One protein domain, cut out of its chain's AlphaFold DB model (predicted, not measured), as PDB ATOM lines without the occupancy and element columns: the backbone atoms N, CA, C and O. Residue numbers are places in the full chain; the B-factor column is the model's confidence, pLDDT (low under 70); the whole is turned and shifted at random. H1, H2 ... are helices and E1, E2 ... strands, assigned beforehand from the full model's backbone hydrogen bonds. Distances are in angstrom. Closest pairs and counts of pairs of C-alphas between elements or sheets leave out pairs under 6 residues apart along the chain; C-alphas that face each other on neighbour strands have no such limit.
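Overview. This is residues 53 to 148 of the 154 residues of an uncharacterized protein of Oleiphilus sp. HI0079 (UniProt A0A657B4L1). Two antiparallel sheets of three strands make an open arch: E1, E4 and E5, with E4 and E5 bending over the crest, form one arm, and E2, E3 and E6 form the other. The one named helix, H1, crosses the opening between the arms, loosely placed. The printed part has 96 residues in the order H1 E1 E2 E3 E4 E5 E6, the sheets running E1 - E4 - E5 and E2 - E3 - E6; the class is mixed, helices and strands. It is elongated, 48 by 29 by 22 A, and only just compact, close to loose, with a radius of gyration of the C-alphas of 15.0 A.

Arrangement. Begin with inner strand E4, residues 108 to 120, in a twisted sheet; it bends by 83 degrees at residue 111. Beside it find E1, residues 76 to 83, antiparallel at 154 degrees, with N 79 and O 116 at 2.8 A. E5, residues 130 to 138, forms a hairpin with E4, with N 113 and O 134 at 2.8 A, and bends by 55 degrees at residue 135. In the other sheet, E2, residues 94 to 96, and E3, residues 102 to 105, form a hairpin, with N 95 and O 103 at 2.8 A. E6, residues 144 to 147, is antiparallel to E3, with N 104 and O 145 at 2.9 A. H1, residues 53 to 66, is near E1, with 6 pairs of C-alphas within 10 A, and only just apart from E3, closest 8.3 A. In H1 every O i to N i+4 pair is within hydrogen-bond range.

Along the chain. Find C-alpha 53 at (-35.918, 6.315, 21.879); from there H1 runs 19.7 A. E4 spans 28.8 A, E5 23.9 A and E1 21.6 A. E6 ends at C-alpha 147, (-48.693, -14.172, 20.526).

Size, cuts and confidence. The C-alphas of Glu 98 and Pro 126, the two farthest apart, are 48.8 A apart. The printed part has no cut, and no link is long. Look for pLDDT under 70 at residues 53 to 74 and 92 to 93.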
ATOM      1  N   GLU A  53     -36.665   7.183  22.796       39.59
ATOM      2  CA  GLU A  53     -35.918   6.315  21.879       39.59
ATOM      3  C   GLU A  53     -36.324   4.843  22.012       39.59
ATOM      4  O   GLU A  53     -36.513   4.151  21.008       39.59
ATOM      5  N   GLN A  54     -36.509   4.357  23.243       46.53
ATOM      6  CA  GLN A  54     -36.973   2.990  23.501       46.53
ATOM      7  C   GLN A  54     -38.376   2.765  22.934       46.53
ATOM      8  O   GLN A  54     -38.635   1.743  22.290       46.53
ATOM      9  N   VAL A  55     -39.255   3.754  23.098       53.34
ATOM     10  CA  VAL A  55     -40.594   3.750  22.510       53.34
ATOM     11  C   VAL A  55     -40.510   3.751  20.982       53.34
ATOM     12  O   VAL A  55     -41.186   2.951  20.340       53.34
ATOM     13  N   ALA A  56     -39.643   4.562  20.370       54.22
ATOM     14  CA  ALA A  56     -39.471   4.590  18.916       54.22
ATOM     15  C   ALA A  56     -39.020   3.235  18.338       54.22
ATOM     16  O   ALA A  56     -39.549   2.803  17.310       54.22
ATOM     17  N   TYR A  57     -38.102   2.528  19.007       55.75
ATOM     18  CA  TYR A  57     -37.669   1.189  18.591       55.75
ATOM     19  C   TYR A  57     -38.780   0.144  18.699       55.75
ATOM     20  O   TYR A  57     -38.974  -0.637  17.768       55.75
ATOM     21  N   GLU A  58     -39.527   0.133  19.803       60.50
ATOM     22  CA  GLU A  58     -40.653  -0.789  19.983       60.50
ATOM     23  C   GLU A  58     -41.751  -0.546  18.936       60.50
ATOM     24  O   GLU A  58     -42.326  -1.485  18.377       60.50
ATOM     25  N   LEU A  59     -42.011   0.723  18.615       62.31
ATOM     26  CA  LEU A  59     -42.956   1.114  17.575       62.31
ATOM     27  C   LEU A  59     -42.459   0.708  16.187       62.31
ATOM     28  O   LEU A  59     -43.232   0.147  15.412       62.31
ATOM     29  N   MET A  60     -41.183   0.934  15.874       61.97
ATOM     30  CA  MET A  60     -40.608   0.557  14.584       61.97
ATOM     31  C   MET A  60     -40.579  -0.958  14.397       61.97
ATOM     32  O   MET A  60     -40.901  -1.439  13.311       61.97
ATOM     33  N   ASP A  61     -40.273  -1.721  15.444       66.62
ATOM     34  CA  ASP A  61     -40.345  -3.180  15.415       66.62
ATOM     35  C   ASP A  61     -41.786  -3.672  15.250       66.62
ATOM     36  O   ASP A  61     -42.063  -4.525  14.405       66.62
ATOM     37  N   THR A  62     -42.734  -3.067  15.969       65.06
ATOM     38  CA  THR A  62     -44.162  -3.369  15.821       65.06
ATOM     39  C   THR A  62     -44.627  -3.104  14.391       65.06
ATOM     40  O   THR A  62     -45.239  -3.973  13.772       65.06
ATOM     41  N   VAL A  63     -44.312  -1.934  13.830       65.00
ATOM     42  CA  VAL A  63     -44.667  -1.552  12.456       65.00
ATOM     43  C   VAL A  63     -44.023  -2.516  11.455       65.00
ATOM     44  O   VAL A  63     -44.713  -3.071  10.603       65.00
ATOM     45  N   THR A  64     -42.729  -2.800  11.592       65.81
ATOM     46  CA  THR A  64     -41.976  -3.715  10.718       65.81
ATOM     47  C   THR A  64     -42.523  -5.143  10.788       65.81
ATOM     48  O   THR A  64     -42.692  -5.809   9.764       65.81
ATOM     49  N   THR A  65     -42.874  -5.615  11.982       67.56
ATOM     50  CA  THR A  65     -43.499  -6.922  12.208       67.56
ATOM     51  C   THR A  65     -44.891  -6.996  11.589       67.56
ATOM     52  O   THR A  65     -45.189  -7.955  10.876       67.56
ATOM     53  N   VAL A  66     -45.721  -5.970  11.784       64.88
ATOM     54  CA  VAL A  66     -47.066  -5.876  11.196       64.88
ATOM     55  C   VAL A  66     -47.011  -5.812   9.670       64.88
ATOM     56  O   VAL A  66     -47.828  -6.438   8.999       64.88
ATOM     57  N   MET A  67     -46.015  -5.126   9.109       64.94
ATOM     58  CA  MET A  67     -45.764  -5.087   7.665       64.94
ATOM     59  C   MET A  67     -45.185  -6.400   7.112       64.94
ATOM     60  O   MET A  67     -44.897  -6.493   5.922       64.94
ATOM     61  N   GLY A  68     -45.015  -7.433   7.947       60.53
ATOM     62  CA  GLY A  68     -44.507  -8.743   7.535       60.53
ATOM     63  C   GLY A  68     -42.999  -8.778   7.291       60.53
ATOM     64  O   GLY A  68     -42.479  -9.763   6.769       60.53
ATOM     65  N   ILE A  69     -42.287  -7.723   7.684       60.81
ATOM     66  CA  ILE A  69     -40.836  -7.588   7.537       60.81
ATOM     67  C   ILE A  69     -40.116  -8.131   8.780       60.81
ATOM     68  O   ILE A  69     -38.972  -8.563   8.677       60.81
ATOM     69  N   GLY A  70     -40.799  -8.210   9.928       62.53
ATOM     70  CA  GLY A  70     -40.258  -8.755  11.183       62.53
ATOM     71  C   GLY A  70     -39.519 -10.097  11.029       62.53
ATOM     72  O   GLY A  70     -38.376 -10.198  11.457       62.53
ATOM     73  N   PRO A  71     -40.072 -11.116  10.342       58.72
ATOM     74  CA  PRO A  71     -39.358 -12.379  10.112       58.72
ATOM     75  C   PRO A  71     -38.107 -12.255   9.227       58.72
ATOM     76  O   PRO A  71     -37.192 -13.072   9.328       58.72
ATOM     77  N   LEU A  72     -38.063 -11.253   8.345       59.12
ATOM     78  CA  LEU A  72     -36.948 -11.009   7.429       59.12
ATOM     79  C   LEU A  72     -35.875 -10.097   8.034       59.12
ATOM     80  O   LEU A  72     -34.744 -10.130   7.555       59.12
ATOM     81  N   SER A  73     -36.188  -9.337   9.090       62.59
ATOM     82  CA  SER A  73     -35.293  -8.347   9.714       62.59
ATOM     83  C   SER A  73     -33.955  -8.935  10.181       62.59
ATOM     84  O   SER A  73     -32.937  -8.250  10.200       62.59
ATOM     85  N   SER A  74     -33.918 -10.233  10.502       68.75
ATOM     86  CA  SER A  74     -32.683 -10.942  10.856       68.75
ATOM     87  C   SER A  74     -31.725 -11.146   9.671       68.75
ATOM     88  O   SER A  74     -30.513 -11.237   9.874       68.75
ATOM     89  N   GLY A  75     -32.255 -11.212   8.445       70.50
ATOM     90  CA  GLY A  75     -31.506 -11.485   7.215       70.50
ATOM     91  C   GLY A  75     -31.300 -10.270   6.310       70.50
ATOM     92  O   GLY A  75     -30.474 -10.343   5.396       70.50
ATOM     93  N   ILE A  76     -32.009  -9.166   6.555       78.38
ATOM     94  CA  ILE A  76     -31.890  -7.931   5.775       78.38
ATOM     95  C   ILE A  76     -31.365  -6.766   6.617       78.38
ATOM     96  O   ILE A  76     -31.580  -6.697   7.822       78.38
ATOM     97  N   GLU A  77     -30.687  -5.841   5.957       78.00
ATOM     98  CA  GLU A  77     -30.270  -4.547   6.487       78.00
ATOM     99  C   GLU A  77     -30.868  -3.463   5.587       78.00
ATOM    100  O   GLU A  77     -30.819  -3.590   4.364       78.00
ATOM    101  N   ALA A  78     -31.477  -2.438   6.177       80.62
ATOM    102  CA  ALA A  78     -32.095  -1.328   5.460       80.62
ATOM    103  C   ALA A  78     -32.125  -0.082   6.352       80.62
ATOM    104  O   ALA A  78     -32.254  -0.202   7.572       80.62
ATOM    105  N   ASP A  79     -32.069   1.095   5.737       81.56
ATOM    106  CA  ASP A  79     -32.253   2.375   6.413       81.56
ATOM    107  C   ASP A  79     -33.753   2.671   6.473       81.56
ATOM    108  O   ASP A  79     -34.394   2.876   5.441       81.56
ATOM    109  N   ILE A  80     -34.339   2.634   7.669       76.56
ATOM    110  CA  ILE A  80     -35.785   2.785   7.856       76.56
ATOM    111  C   ILE A  80     -36.072   4.139   8.499       76.56
ATOM    112  O   ILE A  80     -35.475   4.485   9.515       76.56
ATOM    113  N   SER A  81     -37.016   4.887   7.933       77.38
ATOM    114  CA  SER A  81     -37.559   6.101   8.542       77.38
ATOM    115  C   SER A  81     -39.079   6.143   8.438       77.38
ATOM    116  O   SER A  81     -39.681   5.557   7.535       77.38
ATOM    117  N   MET A  82     -39.707   6.819   9.398       76.00
ATOM    118  CA  MET A  82     -41.157   6.974   9.478       76.00
ATOM    119  C   MET A  82     -41.499   8.431   9.764       76.00
ATOM    120  O   MET A  82     -40.876   9.059  10.613       76.00
ATOM    121  N   GLU A  83     -42.512   8.946   9.077       78.44
ATOM    122  CA  GLU A  83     -43.007  10.313   9.239       78.44
ATOM    123  C   GLU A  83     -44.498  10.286   9.579       78.44
ATOM    124  O   GLU A  83     -45.265   9.475   9.048       78.44
ATOM    125  N   GLY A  84     -44.920  11.200  10.456       76.88
ATOM    126  CA  GLY A  84     -46.335  11.387  10.770       76.88
ATOM    127  C   GLY A  84     -46.977  10.216  11.514       76.88
ATOM    128  O   GLY A  84     -48.161   9.943  11.318       76.88
ATOM    129  N   PHE A  85     -46.217   9.505  12.352       78.94
ATOM    130  CA  PHE A  85     -46.758   8.426  13.176       78.94
ATOM    131  C   PHE A  85     -47.792   8.962  14.179       78.94
ATOM    132  O   PHE A  85     -47.523   9.895  14.935       78.94
ATOM    133  N   ARG A  86     -48.980   8.354  14.209       80.44
ATOM    134  CA  ARG A  86     -50.079   8.688  15.123       80.44
ATOM    135  C   ARG A  86     -50.680   7.418  15.702       80.44
ATOM    136  O   ARG A  86     -51.037   6.499  14.968       80.44
ATOM    137  N   ARG A  87     -50.862   7.387  17.022       74.50
ATOM    138  CA  ARG A  87     -51.565   6.306  17.721       74.50
ATOM    139  C   ARG A  87     -52.936   6.772  18.190       74.50
ATOM    140  O   ARG A  87     -53.112   7.937  18.530       74.50
ATOM    141  N   PHE A  88     -53.898   5.856  18.252       75.69
ATOM    142  CA  PHE A  88     -55.186   6.141  18.877       75.69
ATOM    143  C   PHE A  88     -55.031   6.262  20.397       75.69
ATOM    144  O   PHE A  88     -54.503   5.359  21.050       75.69
ATOM    145  N   GLU A  89     -55.504   7.375  20.957       73.06
ATOM    146  CA  GLU A  89     -55.497   7.603  22.401       73.06
ATOM    147  C   GLU A  89     -56.346   6.567  23.149       73.06
ATOM    148  O   GLU A  89     -57.363   6.076  22.654       73.06
ATOM    149  N   GLY A  90     -55.925   6.233  24.372       71.44
ATOM    150  CA  GLY A  90     -56.654   5.312  25.249       71.44
ATOM    151  C   GLY A  90     -56.554   3.832  24.865       71.44
ATOM    152  O   GLY A  90     -57.162   2.997  25.534       71.44
ATOM    153  N   VAL A  91     -55.779   3.487  23.831       70.19
ATOM    154  CA  VAL A  91     -55.495   2.096  23.458       70.19
ATOM    155  C   VAL A  91     -54.141   1.682  24.050       70.19
ATOM    156  O   VAL A  91     -53.132   2.324  23.749       70.19
ATOM    157  N   PRO A  92     -54.076   0.634  24.895       68.25
ATOM    158  CA  PRO A  92     -52.811   0.183  25.473       68.25
ATOM    159  C   PRO A  92     -51.880  -0.361  24.388       68.25
ATOM    160  O   PRO A  92     -52.348  -0.957  23.424       68.25
ATOM    161  N   THR A  93     -50.561  -0.228  24.555       65.38
ATOM    162  CA  THR A  93     -49.597  -0.813  23.606       65.38
ATOM    163  C   THR A  93     -49.673  -2.332  23.592       65.38
ATOM    164  O   THR A  93     -49.769  -2.965  22.539       65.38
ATOM    165  N   ILE A  94     -49.657  -2.903  24.794       71.50
ATOM    166  CA  ILE A  94     -49.580  -4.333  25.050       71.50
ATOM    167  C   ILE A  94     -50.575  -4.670  26.164       71.50
ATOM    168  O   ILE A  94     -50.857  -3.860  27.049       71.50
ATOM    169  N   SER A  95     -51.138  -5.873  26.140       75.75
ATOM    170  CA  SER A  95     -51.895  -6.430  27.261       75.75
ATOM    171  C   SER A  95     -51.567  -7.904  27.457       75.75
ATOM    172  O   SER A  95     -51.567  -8.676  26.495       75.75
ATOM    173  N   LEU A  96     -51.330  -8.299  28.711       78.94
ATOM    174  CA  LEU A  96     -51.250  -9.701  29.111       78.94
ATOM    175  C   LEU A  96     -52.671 -10.260  29.242       78.94
ATOM    176  O   LEU A  96     -53.516  -9.685  29.925       78.94
ATOM    177  N   LEU A  97     -52.934 -11.362  28.555       84.81
ATOM    178  CA  LEU A  97     -54.202 -12.074  28.590       84.81
ATOM    179  C   LEU A  97     -54.203 -13.098  29.734       84.81
ATOM    180  O   LEU A  97     -53.153 -13.573  30.165       84.81
ATOM    181  N   GLU A  98     -55.394 -13.476  30.199       86.25
ATOM    182  CA  GLU A  98     -55.571 -14.459  31.282       86.25
ATOM    183  C   GLU A  98     -54.953 -15.830  30.958       86.25
ATOM    184  O   GLU A  98     -54.505 -16.540  31.855       86.25
ATOM    185  N   ASP A  99     -54.887 -16.188  29.673       80.44
ATOM    186  CA  ASP A  99     -54.299 -17.432  29.160       80.44
ATOM    187  C   ASP A  99     -52.761 -17.376  29.022       80.44
ATOM    188  O   ASP A  99     -52.149 -18.289  28.458       80.44
ATOM    189  N   GLY A 100     -52.135 -16.297  29.504       80.50
ATOM    190  CA  GLY A 100     -50.706 -16.030  29.360       80.50
ATOM    191  C   GLY A 100     -50.297 -15.566  27.960       80.50
ATOM    192  O   GLY A 100     -49.105 -15.434  27.687       80.50
ATOM    193  N   GLY A 101     -51.253 -15.329  27.057       83.12
ATOM    194  CA  GLY A 101     -50.997 -14.705  25.766       83.12
ATOM    195  C   GLY A 101     -50.661 -13.221  25.900       83.12
ATOM    196  O   GLY A 101     -51.105 -12.546  26.823       83.12
ATOM    197  N   VAL A 102     -49.912 -12.686  24.941       78.44
ATOM    198  CA  VAL A 102     -49.589 -11.258  24.864       78.44
ATOM    199  C   VAL A 102     -50.283 -10.675  23.643       78.44
ATOM    200  O   VAL A 102     -50.043 -11.114  22.515       78.44
ATOM    201  N   ARG A 103     -51.176  -9.707  23.866       80.44
ATOM    202  CA  ARG A 103     -51.850  -8.950  22.809       80.44
ATOM    203  C   ARG A 103     -51.127  -7.634  22.576       80.44
ATOM    204  O   ARG A 103     -50.941  -6.869  23.512       80.44
ATOM    205  N   PHE A 104     -50.820  -7.359  21.320       78.75
ATOM    206  CA  PHE A 104     -50.232  -6.112  20.856       78.75
ATOM    207  C   PHE A 104     -51.293  -5.352  20.071       78.75
ATOM    208  O   PHE A 104     -51.919  -5.922  19.171       78.75
ATOM    209  N   TYR A 105     -51.518  -4.087  20.415       79.81
ATOM    210  CA  TYR A 105     -52.469  -3.237  19.706       79.81
ATOM    211  C   TYR A 105     -51.729  -2.421  18.660       79.81
ATOM    212  O   TYR A 105     -50.864  -1.593  18.965       79.81
ATOM    213  N   THR A 106     -52.105  -2.664  17.412       79.25
ATOM    214  CA  THR A 106     -51.417  -2.168  16.223       79.25
ATOM    215  C   THR A 106     -52.283  -1.188  15.448       79.25
ATOM    216  O   THR A 106     -52.074  -1.002  14.259       79.25
ATOM    217  N   GLY A 107     -53.285  -0.591  16.097       81.75
ATOM    218  CA  GLY A 107     -54.019   0.538  15.545       81.75
ATOM    219  C   GLY A 107     -53.137   1.785  15.562       81.75
ATOM    220  O   GLY A 107     -52.870   2.337  16.632       81.75
ATOM    221  N   PHE A 108     -52.688   2.210  14.387       80.81
ATOM    222  CA  PHE A 108     -51.896   3.420  14.188       80.81
ATOM    223  C   PHE A 108     -52.068   3.942  12.759       80.81
ATOM    224  O   PHE A 108     -52.559   3.237  11.874       80.81
ATOM    225  N   GLN A 109     -51.617   5.170  12.542       84.00
ATOM    226  CA  GLN A 109     -51.514   5.803  11.238       84.00
ATOM    227  C   GLN A 109     -50.080   6.291  11.020       84.00
ATOM    228  O   GLN A 109     -49.448   6.769  11.959       84.00
ATOM    229  N   VAL A 110     -49.568   6.168   9.799       82.38
ATOM    230  CA  VAL A 110     -48.262   6.700   9.388       82.38
ATOM    231  C   VAL A 110     -48.422   7.371   8.036       82.38
ATOM    232  O   VAL A 110     -48.965   6.774   7.105       82.38
ATOM    233  N   ASP A 111     -47.933   8.601   7.911       83.19
ATOM    234  CA  ASP A 111     -48.019   9.341   6.651       83.19
ATOM    235  C   ASP A 111     -47.046   8.769   5.619       83.19
ATOM    236  O   ASP A 111     -47.396   8.613   4.446       83.19
ATOM    237  N   ARG A 112     -45.833   8.409   6.059       81.00
ATOM    238  CA  ARG A 112     -44.795   7.837   5.200       81.00
ATOM    239  C   ARG A 112     -43.898   6.866   5.953       81.00
ATOM    240  O   ARG A 112     -43.456   7.147   7.061       81.00
ATOM    241  N   ILE A 113     -43.574   5.757   5.302       80.50
ATOM    242  CA  ILE A 113     -42.523   4.827   5.701       80.50
ATOM    243  C   ILE A 113     -41.548   4.721   4.533       80.50
ATOM    244  O   ILE A 113     -41.937   4.347   3.422       80.50
ATOM    245  N   ASN A 114     -40.284   5.033   4.791       81.94
ATOM    246  CA  ASN A 114     -39.199   4.863   3.838       81.94
ATOM    247  C   ASN A 114     -38.323   3.705   4.302       81.94
ATOM    248  O   ASN A 114     -37.947   3.630   5.470       81.94
ATOM    249  N   MET A 115     -37.988   2.815   3.379       82.56
ATOM    250  CA  MET A 115     -37.021   1.754   3.593       82.56
ATOM    251  C   MET A 115     -36.016   1.804   2.454       82.56
ATOM    252  O   MET A 115     -36.325   1.427   1.325       82.56
ATOM    253  N   GLU A 116     -34.824   2.298   2.738       83.69
ATOM    254  CA  GLU A 116     -33.790   2.548   1.747       83.69
ATOM    255  C   GLU A 116     -32.642   1.550   1.884       83.69
ATOM    256  O   GLU A 116     -32.431   0.937   2.928       83.69
ATOM    257  N   ASN A 117     -31.896   1.362   0.795       85.31
ATOM    258  CA  ASN A 117     -30.668   0.567   0.777       85.31
ATOM    259  C   ASN A 117     -30.815  -0.880   1.288       85.31
ATOM    260  O   ASN A 117     -29.872  -1.432   1.865       85.31
ATOM    261  N   ILE A 118     -31.971  -1.501   1.023       85.50
ATOM    262  CA  ILE A 118     -32.303  -2.860   1.464       85.50
ATOM    263  C   ILE A 118     -31.262  -3.834   0.915       85.50
ATOM    264  O   ILE A 118     -31.048  -3.891  -0.293       85.50
ATOM    265  N   ARG A 119     -30.624  -4.634   1.764       86.62
ATOM    266  CA  ARG A 119     -29.589  -5.601   1.363       86.62
ATOM    267  C   ARG A 119     -29.559  -6.810   2.288       86.62
ATOM    268  O   ARG A 119     -30.174  -6.796   3.347       86.62
ATOM    269  N   VAL A 120     -28.836  -7.858   1.896       84.00
ATOM    270  CA  VAL A 120     -28.567  -8.992   2.795       84.00
ATOM    271  C   VAL A 120     -27.603  -8.535   3.884       84.00
ATOM    272  O   VAL A 120     -26.541  -7.989   3.580       84.00
ATOM    273  N   LYS A 121     -27.958  -8.785   5.142       81.00
ATOM    274  CA  LYS A 121     -27.113  -8.448   6.289       81.00
ATOM    275  C   LYS A 121     -25.768  -9.179   6.200       81.00
ATOM    276  O   LYS A 121     -25.729 -10.387   5.968       81.00
ATOM    277  N   GLY A 122     -24.667  -8.451   6.390       78.81
ATOM    278  CA  GLY A 122     -23.308  -9.003   6.278       78.81
ATOM    279  C   GLY A 122     -22.799  -9.175   4.841       78.81
ATOM    280  O   GLY A 122     -21.784  -9.832   4.630       78.81
ATOM    281  N   SER A 123     -23.489  -8.608   3.847       81.62
ATOM    282  CA  SER A 123     -22.954  -8.479   2.489       81.62
ATOM    283  C   SER A 123     -21.916  -7.353   2.425       81.62
ATOM    284  O   SER A 123     -22.251  -6.195   2.659       81.62
ATOM    285  N   ASP A 124     -20.690  -7.668   2.001       77.56
ATOM    286  CA  ASP A 124     -19.596  -6.693   1.840       77.56
ATOM    287  C   ASP A 124     -19.698  -5.839   0.553       77.56
ATOM    288  O   ASP A 124     -18.900  -4.929   0.324       77.56
ATOM    289  N   GLY A 125     -20.651  -6.147  -0.333       77.19
ATOM    290  CA  GLY A 125     -20.837  -5.456  -1.614       77.19
ATOM    291  C   GLY A 125     -21.837  -4.290  -1.554       77.19
ATOM    292  O   GLY A 125     -22.741  -4.297  -0.719       77.19
ATOM    293  N   PRO A 126     -21.766  -3.324  -2.494       78.88
ATOM    294  CA  PRO A 126     -22.692  -2.186  -2.555       78.88
ATOM    295  C   PRO A 126     -24.073  -2.546  -3.132       78.88
ATOM    296  O   PRO A 126     -24.894  -1.661  -3.358       78.88
ATOM    297  N   ALA A 127     -24.316  -3.819  -3.452       86.00
ATOM    298  CA  ALA A 127     -25.551  -4.258  -4.082       86.00
ATOM    299  C   ALA A 127     -26.720  -4.174  -3.096       86.00
ATOM    300  O   ALA A 127     -26.660  -4.723  -1.995       86.00
ATOM    301  N   THR A 128     -27.795  -3.521  -3.525       85.69
ATOM    302  CA  THR A 128     -29.052  -3.427  -2.783       85.69
ATOM    303  C   THR A 128     -30.176  -4.066  -3.598       85.69
ATOM    304  O   THR A 128     -30.133  -4.120  -4.829       85.69
ATOM    305  N   PHE A 129     -31.203  -4.550  -2.908       86.00
ATOM    306  CA  PHE A 129     -32.499  -4.920  -3.471       86.00
ATOM    307  C   PHE A 129     -33.347  -3.690  -3.843       86.00
ATOM    308  O   PHE A 129     -34.434  -3.847  -4.396       86.00
ATOM    309  N   GLY A 130     -32.846  -2.478  -3.577       86.62
ATOM    310  CA  GLY A 130     -33.514  -1.208  -3.841       86.62
ATOM    311  C   GLY A 130     -34.111  -0.582  -2.582       86.62
ATOM    312  O   GLY A 130     -33.657  -0.849  -1.468       86.62
ATOM    313  N   SER A 131     -35.121   0.262  -2.794       87.94
ATOM    314  CA  SER A 131     -35.847   0.980  -1.746       87.94
ATOM    315  C   SER A 131     -37.350   0.755  -1.893       87.94
ATOM    316  O   SER A 131     -37.861   0.638  -3.010       87.94
ATOM    317  N   ILE A 132     -38.057   0.720  -0.767       84.88
ATOM    318  CA  ILE A 132     -39.516   0.618  -0.689       84.88
ATOM    319  C   ILE A 132     -40.041   1.871   0.008       84.88
ATOM    320  O   ILE A 132     -39.546   2.262   1.063       84.88
ATOM    321  N   TYR A 133     -41.073   2.471  -0.578       86.88
ATOM    322  CA  TYR A 133     -41.747   3.648  -0.043       86.88
ATOM    323  C   TYR A 133     -43.231   3.334   0.103       86.88
ATOM    324  O   TYR A 133     -43.870   2.891  -0.854       86.88
ATOM    325  N   MET A 134     -43.771   3.553   1.297       84.81
ATOM    326  CA  MET A 134     -45.187   3.378   1.607       84.81
ATOM    327  C   MET A 134     -45.729   4.695   2.151       84.81
ATOM    328  O   MET A 134     -45.064   5.350   2.950       84.81
ATOM    329  N   THR A 135     -46.920   5.090   1.717       90.38
ATOM    330  CA  THR A 135     -47.607   6.289   2.213       90.38
ATOM    331  C   THR A 135     -49.020   5.940   2.637       90.38
ATOM    332  O   THR A 135     -49.549   4.907   2.219       90.38
ATOM    333  N   ASP A 136     -49.614   6.805   3.459       90.38
ATOM    334  CA  ASP A 136     -51.016   6.702   3.876       90.38
ATOM    335  C   ASP A 136     -51.329   5.339   4.525       90.38
ATOM    336  O   ASP A 136     -52.347   4.700   4.248       90.38
ATOM    337  N   VAL A 137     -50.413   4.862   5.375       84.31
ATOM    338  CA  VAL A 137     -50.544   3.575   6.061       84.31
ATOM    339  C   VAL A 137     -51.477   3.752   7.252       84.31
ATOM    340  O   VAL A 137     -51.176   4.493   8.185       84.31
ATOM    341  N   GLU A 138     -52.601   3.040   7.246       87.62
ATOM    342  CA  GLU A 138     -53.577   3.069   8.332       87.62
ATOM    343  C   GLU A 138     -53.956   1.649   8.757       87.62
ATOM    344  O   GLU A 138     -54.436   0.837   7.964       87.62
ATOM    345  N   PHE A 139     -53.787   1.372  10.047       83.81
ATOM    346  CA  PHE A 139     -54.351   0.202  10.699       83.81
ATOM    347  C   PHE A 139     -55.524   0.640  11.562       83.81
ATOM    348  O   PHE A 139     -55.390   1.520  12.410       83.81
ATOM    349  N   ALA A 140     -56.676  -0.010  11.383       86.75
ATOM    350  CA  ALA A 140     -57.890   0.323  12.121       86.75
ATOM    351  C   ALA A 140     -57.651   0.312  13.648       86.75
ATOM    352  O   ALA A 140     -56.882  -0.530  14.117       86.75
ATOM    353  N   PRO A 141     -58.361   1.134  14.448       83.06
ATOM    354  CA  PRO A 141     -58.168   1.209  15.903       83.06
ATOM    355  C   PRO A 141     -58.274  -0.131  16.646       83.06
ATOM    356  O   PRO A 141     -57.638  -0.331  17.675       83.06
ATOM    357  N   GLY A 142     -59.072  -1.068  16.123       83.56
ATOM    358  CA  GLY A 142     -59.231  -2.416  16.680       83.56
ATOM    359  C   GLY A 142     -58.174  -3.432  16.233       83.56
ATOM    360  O   GLY A 142     -58.249  -4.595  16.638       83.56
ATOM    361  N   SER A 143     -57.218  -3.034  15.389       85.88
ATOM    362  CA  SER A 143     -56.154  -3.910  14.891       85.88
ATOM    363  C   SER A 143     -55.289  -4.402  16.043       85.88
ATOM    364  O   SER A 143     -54.801  -3.623  16.864       85.88
ATOM    365  N   ASN A 144     -55.119  -5.717  16.117       85.81
ATOM    366  CA  ASN A 144     -54.279  -6.353  17.114       85.81
ATOM    367  C   ASN A 144     -53.732  -7.676  16.585       85.81
ATOM    368  O   ASN A 144     -54.385  -8.355  15.790       85.81
ATOM    369  N   TYR A 145     -52.566  -8.071  17.085       81.69
ATOM    370  CA  TYR A 145     -52.097  -9.448  16.989       81.69
ATOM    371  C   TYR A 145     -51.880 -10.010  18.390       81.69
ATOM    372  O   TYR A 145     -51.726  -9.281  19.369       81.69
ATOM    373  N   THR A 146     -51.942 -11.331  18.518       84.25
ATOM    374  CA  THR A 146     -51.733 -12.004  19.800       84.25
ATOM    375  C   THR A 146     -50.729 -13.126  19.625       84.25
ATOM    376  O   THR A 146     -50.962 -14.042  18.836       84.25
ATOM    377  N   ILE A 147     -49.642 -13.068  20.388       80.12
ATOM    378  CA  ILE A 147     -48.693 -14.172  20.526       80.12
ATOM    379  C   ILE A 147     -49.158 -15.021  21.704       80.12
ATOM    380  O   ILE A 147     -49.433 -14.499  22.783       80.12
ATOM    381  N   ARG A 148     -49.267 -16.335  21.497       82.69
ATOM    382  CA  ARG A 148     -49.650 -17.280  22.549       82.69
ATOM    383  C   ARG A 148     -48.589 -18.354  22.743       82.69
ATOM    384  O   ARG A 148     -47.982 -18.777  21.756       82.69
TER     385      ARG A 148